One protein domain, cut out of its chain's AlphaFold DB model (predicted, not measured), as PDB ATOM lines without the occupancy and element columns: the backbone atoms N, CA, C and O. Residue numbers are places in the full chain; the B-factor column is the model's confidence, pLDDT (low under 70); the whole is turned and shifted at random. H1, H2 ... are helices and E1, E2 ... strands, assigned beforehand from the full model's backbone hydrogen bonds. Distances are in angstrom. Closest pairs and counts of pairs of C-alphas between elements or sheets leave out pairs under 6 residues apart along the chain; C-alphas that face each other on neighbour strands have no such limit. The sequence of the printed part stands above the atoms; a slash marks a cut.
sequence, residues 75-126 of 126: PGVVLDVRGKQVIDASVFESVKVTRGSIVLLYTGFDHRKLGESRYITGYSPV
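AT A GLANCE: This is residues 75 to 126 of the 126 residues of an uncharacterized protein of Candidatus Lloydbacteria bacterium CG22_combo_CG10-13_8_21_14_all_47_15 (UniProt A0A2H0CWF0). There is little regular structure here: two short strands, E1 and E2, lie side by side at one end, a wide loop with H1 joins them, and small H2 and the loop of residues 114 to 126 make the other end. The 52 printed residues run E1, H1, E2, H2, a parallel pair in a mixed class with only 19 residues in named elements. The whole is loose, radius of gyration of the C-alphas 13.1 A, spanning 37 by 22 by 15 A.

IN THESE COORDINATES: Find C-alpha 76 at (278.566, 180.634, 284.859); there E1, residues 76 to 80, begins its 13.0 A. E2, residues 102 to 106, runs 12.6 A. H1 is residues 89 to 92, 5.9 A; H2, residues 109 to 113, 6.0 A, ends at C-alpha 113, (291.262, 190.349, 266.026).

HOW THE PARTS SIT: Look at E1 and E2, parallel at 22 degrees: N 77 and O 102 are 2.8 A apart, within hydrogen-bond range. E1, H1, E2 form a strand-helix-strand unit, parallel neighbours with a helix between, its crossover right-handed. The closest C-alphas of E1 and H1, Leu 79 and Val 91, are 7.3 A apart. H2 is apart from E1 and H1. In H2 every O i to N i+4 pair is within hydrogen-bond range; H1 is too short for one.

THE WHOLE: The printed part has no cut and no long link. Look for pLDDT under 70 at residues 112, 117 and 122 to 126.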
ATOM      1  N   PRO A  75     275.106 177.644 286.167       95.12
ATOM      2  CA  PRO A  75     275.930 178.650 286.819       95.12
ATOM      3  C   PRO A  75     277.192 178.937 285.994       95.12
ATOM      4  O   PRO A  75     277.986 178.035 285.738       95.12
ATOM      5  N   GLY A  76     277.385 180.194 285.598       94.12
ATOM      6  CA  GLY A  76     278.566 180.634 284.859       94.12
ATOM      7  C   GLY A  76     279.678 181.141 285.778       94.12
ATOM      8  O   GLY A  76     279.409 181.853 286.746       94.12
ATOM      9  N   VAL A  77     280.929 180.826 285.449       95.69
ATOM     10  CA  VAL A  77     282.131 181.416 286.057       95.69
ATOM     11  C   VAL A  77     282.972 182.029 284.947       95.69
ATOM     12  O   VAL A  77     283.338 181.340 283.999       95.69
ATOM     13  N   VAL A  78     283.290 183.318 285.058       95.06
ATOM     14  CA  VAL A  78     284.169 184.006 284.104       95.06
ATOM     15  C   VAL A  78     285.569 184.094 284.697       95.06
ATOM     16  O   VAL A  78     285.743 184.635 285.789       95.06
ATOM     17  N   LEU A  79     286.559 183.588 283.968       95.56
ATOM     18  CA  LEU A  79     287.974 183.706 284.311       95.56
ATOM     19  C   LEU A  79     288.634 184.694 283.351       95.56
ATOM     20  O   LEU A  79     288.672 184.464 282.143       95.56
ATOM     21  N   ASP A  80     289.162 185.793 283.886       94.25
ATOM     22  CA  ASP A  80     289.961 186.732 283.102       94.25
ATOM     23  C   ASP A  80     291.370 186.170 282.907       94.25
ATOM     24  O   ASP A  80     292.158 186.047 283.846       94.25
ATOM     25  N   VAL A  81     291.673 185.804 281.667       94.62
ATOM     26  CA  VAL A  81     292.942 185.190 281.259       94.62
ATOM     27  C   VAL A  81     293.636 186.022 280.185       94.62
ATOM     28  O   VAL A  81     294.526 185.540 279.479       94.62
ATOM     29  N   ARG A  82     293.248 187.294 280.039       93.00
ATOM     30  CA  ARG A  82     293.871 188.212 279.083       93.00
ATOM     31  C   ARG A  82     295.377 188.305 279.328       93.00
ATOM     32  O   ARG A  82     295.848 188.388 280.456       93.00
ATOM     33  N   GLY A  83     296.140 188.302 278.237       89.38
ATOM     34  CA  GLY A  83     297.603 188.389 278.268       89.38
ATOM     35  C   GLY A  83     298.317 187.049 278.478       89.38
ATOM     36  O   GLY A  83     299.520 186.979 278.234       89.38
ATOM     37  N   LYS A  84     297.604 185.977 278.848       90.00
ATOM     38  CA  LYS A  84     298.169 184.621 278.881       90.00
ATOM     39  C   LYS A  84     298.231 184.040 277.465       90.00
ATOM     40  O   LYS A  84     297.266 184.143 276.715       90.00
ATOM     41  N   GLN A  85     299.370 183.446 277.108       86.94
ATOM     42  CA  GLN A  85     299.537 182.708 275.844       86.94
ATOM     43  C   GLN A  85     299.061 181.259 275.971       86.94
ATOM     44  O   GLN A  85     298.428 180.732 275.066       86.94
ATOM     45  N   VAL A  86     299.334 180.643 277.124       91.44
ATOM     46  CA  VAL A  86     298.888 179.297 277.491       91.44
ATOM     47  C   VAL A  86     298.022 179.413 278.743       91.44
ATOM     48  O   VAL A  86     298.357 180.157 279.668       91.44
ATOM     49  N   ILE A  87     296.891 178.709 278.745       92.81
ATOM     50  CA  ILE A  87     295.950 178.646 279.865       92.81
ATOM     51  C   ILE A  87     296.016 177.228 280.423       92.81
ATOM     52  O   ILE A  87     295.581 176.282 279.772       92.81
ATOM     53  N   ASP A  88     296.588 177.088 281.612       93.62
ATOM     54  CA  ASP A  88     296.713 175.818 282.325       93.62
ATOM     55  C   ASP A  88     295.835 175.804 283.589       93.62
ATOM     56  O   ASP A  88     295.085 176.743 283.862       93.62
ATOM     57  N   ALA A  89     295.923 174.727 284.374       92.94
ATOM     58  CA  ALA A  89     295.098 174.530 285.560       92.94
ATOM     59  C   ALA A  89     295.289 175.602 286.658       92.94
ATOM     60  O   ALA A  89     294.405 175.749 287.505       92.94
ATOM     61  N   SER A  90     296.377 176.385 286.638       93.00
ATOM     62  CA  SER A  90     296.637 177.430 287.643       93.00
ATOM     63  C   SER A  90     295.548 178.505 287.686       93.00
ATOM     64  O   SER A  90     295.327 179.130 288.722       93.00
ATOM     65  N   VAL A  91     294.799 178.703 286.593       93.19
ATOM     66  CA  VAL A  91     293.711 179.699 286.543       93.19
ATOM     67  C   VAL A  91     292.536 179.366 287.466       93.19
ATOM     68  O   VAL A  91     291.706 180.233 287.731       93.19
ATOM     69  N   PHE A  92     292.471 178.134 287.973       92.69
ATOM     70  CA  PHE A  92     291.430 177.674 288.888       92.69
ATOM     71  C   PHE A  92     291.833 177.756 290.366       92.69
ATOM     72  O   PHE A  92     290.972 177.616 291.229       92.69
ATOM     73  N   GLU A  93     293.105 178.008 290.691       90.62
ATOM     74  CA  GLU A  93     293.594 177.982 292.082       90.62
ATOM     75  C   GLU A  93     292.905 179.017 292.981       90.62
ATOM     76  O   GLU A  93     292.688 178.779 294.169       90.62
ATOM     77  N   SER A  94     292.530 180.163 292.412       85.38
ATOM     78  CA  SER A  94     291.900 181.276 293.126       85.38
ATOM     79  C   SER A  94     290.383 181.354 292.939       85.38
ATOM     80  O   SER A  94     289.750 182.259 293.486       85.38
ATOM     81  N   VAL A  95     289.779 180.423 292.190       89.69
ATOM     82  CA  VAL A  95     288.355 180.477 291.838       89.69
ATOM     83  C   VAL A  95     287.662 179.161 292.151       89.69
ATOM     84  O   VAL A  95     288.010 178.096 291.651       89.69
ATOM     85  N   LYS A  96     286.598 179.239 292.951       90.38
ATOM     86  CA  LYS A  96     285.757 178.081 293.239       90.38
ATOM     87  C   LYS A  96     284.881 177.760 292.026       90.38
ATOM     88  O   LYS A  96     283.895 178.448 291.777       90.38
ATOM     89  N   VAL A  97     285.203 176.674 291.332       92.44
ATOM     90  CA  VAL A  97     284.354 176.083 290.289       92.44
ATOM     91  C   VAL A  97     283.644 174.862 290.861       92.44
ATOM     92  O   VAL A  97     284.264 173.989 291.467       92.44
ATOM     93  N   THR A  98     282.325 174.807 290.705       92.62
ATOM     94  CA  THR A  98     281.511 173.671 291.154       92.62
ATOM     95  C   THR A  98     281.160 172.757 289.987       92.62
ATOM     96  O   THR A  98     281.138 173.179 288.834       92.62
ATOM     97  N   ARG A  99     280.858 171.486 290.275       92.12
ATOM     98  CA  ARG A  99     280.359 170.555 289.255       92.12
ATOM     99  C   ARG A  99     279.103 171.135 288.591       92.12
ATOM    100  O   ARG A  99     278.199 171.574 289.296       92.12
ATOM    101  N   GLY A 100     279.067 171.110 287.259       91.88
ATOM    102  CA  GLY A 100     277.972 171.666 286.458       91.88
ATOM    103  C   GLY A 100     278.099 173.163 286.152       91.88
ATOM    104  O   GLY A 100     277.206 173.727 285.531       91.88
ATOM    105  N   SER A 101     279.182 173.825 286.576       95.00
ATOM    106  CA  SER A 101     279.452 175.206 286.173       95.00
ATOM    107  C   SER A 101     279.943 175.291 284.725       95.00
ATOM    108  O   SER A 101     280.808 174.518 284.316       95.00
ATOM    109  N   ILE A 102     279.454 176.289 283.988       96.19
ATOM    110  CA  ILE A 102     279.986 176.684 282.679       96.19
ATOM    111  C   ILE A 102     281.131 177.670 282.924       96.19
ATOM    112  O   ILE A 102     280.929 178.721 283.534       96.19
ATOM    113  N   VAL A 103     282.339 177.340 282.472       95.75
ATOM    114  CA  VAL A 103     283.518 178.202 282.634       95.75
ATOM    115  C   VAL A 103     283.785 178.956 281.336       95.75
ATOM    116  O   VAL A 103     284.046 178.347 280.302       95.75
ATOM    117  N   LEU A 104     283.758 180.285 281.401       95.75
ATOM    118  CA  LEU A 104     284.094 181.175 280.293       95.75
ATOM    119  C   LEU A 104     285.507 181.729 280.490       95.75
ATOM    120  O   LEU A 104     285.779 182.427 281.469       95.75
ATOM    121  N   LEU A 105     286.402 181.437 279.549       95.62
ATOM    122  CA  LEU A 105     287.776 181.941 279.543       95.62
ATOM    123  C   LEU A 105     287.844 183.241 278.737       95.62
ATOM    124  O   LEU A 105     287.858 183.229 277.507       95.62
ATOM    125  N   TYR A 106     287.892 184.381 279.421       94.88
ATOM    126  CA  TYR A 106     287.947 185.681 278.763       94.88
ATOM    127  C   TYR A 106     289.384 186.034 278.361       94.88
ATOM    128  O   TYR A 106     290.191 186.488 279.170       94.88
ATOM    129  N   THR A 107     289.707 185.820 277.084       93.50
ATOM    130  CA  THR A 107     291.042 186.062 276.501       93.50
ATOM    131  C   THR A 107     291.200 187.458 275.887       93.50
ATOM    132  O   THR A 107     292.328 187.886 275.601       93.50
ATOM    133  N   GLY A 108     290.083 188.165 275.662       91.25
ATOM    134  CA  GLY A 108     290.011 189.424 274.913       91.25
ATOM    135  C   GLY A 108     290.440 189.297 273.447       91.25
ATOM    136  O   GLY A 108     290.943 190.261 272.870       91.25
ATOM    137  N   PHE A 109     290.379 188.091 272.873       88.38
ATOM    138  CA  PHE A 109     290.841 187.828 271.508       88.38
ATOM    139  C   PHE A 109     289.937 188.470 270.450       88.38
ATOM    140  O   PHE A 109     290.448 189.071 269.505       88.38
ATOM    141  N   ASP A 110     288.624 188.419 270.660       83.31
ATOM    142  CA  ASP A 110     287.591 189.026 269.821       83.31
ATOM    143  C   ASP A 110     287.847 190.521 269.585       83.31
ATOM    144  O   ASP A 110     288.028 190.944 268.444       83.31
ATOM    145  N   HIS A 111     288.020 191.303 270.653       75.06
ATOM    146  CA  HIS A 111     288.270 192.745 270.570       75.06
ATOM    147  C   HIS A 111     289.548 193.111 269.810       75.06
ATOM    148  O   HIS A 111     289.677 194.228 269.315       75.06
ATOM    149  N   ARG A 112     290.527 192.201 269.761       63.03
ATOM    150  CA  ARG A 112     291.830 192.464 269.140       63.03
ATOM    151  C   ARG A 112     291.906 192.025 267.690       63.03
ATOM    152  O   ARG A 112     292.880 192.393 267.036       63.03
ATOM    153  N   LYS A 113     291.031 191.123 267.252       71.44
ATOM    154  CA  LYS A 113     291.262 190.349 266.026       71.44
ATOM    155  C   LYS A 113     290.019 190.179 265.166       71.44
ATOM    156  O   LYS A 113     290.195 189.891 263.990       71.44
ATOM    157  N   LEU A 114     288.801 190.348 265.691       73.75
ATOM    158  CA  LEU A 114     287.582 190.212 264.891       73.75
ATOM    159  C   LEU A 114     287.606 191.203 263.714       73.75
ATOM    160  O   LEU A 114     287.842 192.393 263.904       73.75
ATOM    161  N   GLY A 115     287.395 190.697 262.496       71.06
ATOM    162  CA  GLY A 115     287.507 191.472 261.253       71.06
ATOM    163  C   GLY A 115     288.917 191.527 260.642       71.06
ATOM    164  O   GLY A 115     289.068 191.998 259.518       71.06
ATOM    165  N   GLU A 116     289.947 191.011 261.320       74.00
ATOM    166  CA  GLU A 116     291.287 190.826 260.751       74.00
ATOM    167  C   GLU A 116     291.471 189.393 260.226       74.00
ATOM    168  O   GLU A 116     290.967 188.432 260.807       74.00
ATOM    169  N   SER A 117     292.314 189.200 259.206       68.00
ATOM    170  CA  SER A 117     292.719 187.855 258.747       68.00
ATOM    171  C   SER A 117     293.385 187.016 259.851       68.00
ATOM    172  O   SER A 117     293.341 185.785 259.835       68.00
ATOM    173  N   ARG A 118     293.967 187.686 260.855       70.44
ATOM    174  CA  ARG A 118     294.547 187.068 262.054       70.44
ATOM    175  C   ARG A 118     293.514 186.536 263.046       70.44
ATOM    176  O   ARG A 118     293.917 185.854 263.980       70.44
ATOM    177  N   TYR A 119     292.219 186.788 262.865       77.38
ATOM    178  CA  TYR A 119     291.176 186.180 263.697       77.38
ATOM    179  C   TYR A 119     291.219 184.650 263.634       77.38
ATOM    180  O   TYR A 119     291.238 183.982 264.659       77.38
ATOM    181  N   ILE A 120     291.334 184.109 262.423       76.06
ATOM    182  CA  ILE A 120     291.294 182.665 262.150       76.06
ATOM    183  C   ILE A 120     292.685 182.031 262.024       76.06
ATOM    184  O   ILE A 120     292.787 180.859 261.704       76.06
ATOM    185  N   THR A 121     293.764 182.798 262.213       74.75
ATOM    186  CA  THR A 121     295.155 182.309 262.066       74.75
ATOM    187  C   THR A 121     296.075 182.718 263.212       74.75
ATOM    188  O   THR A 121     297.169 182.184 263.347       74.75
ATOM    189  N   GLY A 122     295.666 183.679 264.043       64.25
ATOM    190  CA  GLY A 122     296.473 184.240 265.125       64.25
ATOM    191  C   GLY A 122     296.403 183.458 266.433       64.25
ATOM    192  O   GLY A 122     296.786 184.004 267.468       64.25
ATOM    193  N   TYR A 123     295.895 182.224 266.409       65.69
ATOM    194  CA  TYR A 123     296.035 181.303 267.529       65.69
ATOM    195  C   TYR A 123     297.488 180.810 267.594       65.69
ATOM    196  O   TYR A 123     298.135 180.618 266.566       65.69
ATOM    197  N   SER A 124     298.032 180.674 268.805       47.19
ATOM    198  CA  SER A 124     299.406 180.199 268.984       47.19
ATOM    199  C   SER A 124     299.500 178.764 268.447       47.19
ATOM    200  O   SER A 124     298.724 177.923 268.906       47.19
ATOM    201  N   PRO A 125     300.378 178.471 267.469       42.47
ATOM    202  CA  PRO A 125     300.633 177.101 267.068       42.47
ATOM    203  C   PRO A 125     301.379 176.440 268.226       42.47
ATOM    204  O   PRO A 125     302.523 176.793 268.514       42.47
ATOM    205  N   VAL A 126     300.696 175.544 268.933       36.88
ATOM    206  CA  VAL A 126     301.373 174.485 269.689       36.88
ATOM    207  C   VAL A 126     302.074 173.547 268.720       36.88
ATOM    208  O   VAL A 126     301.483 173.260 267.654       36.88
TER     209      VAL A 126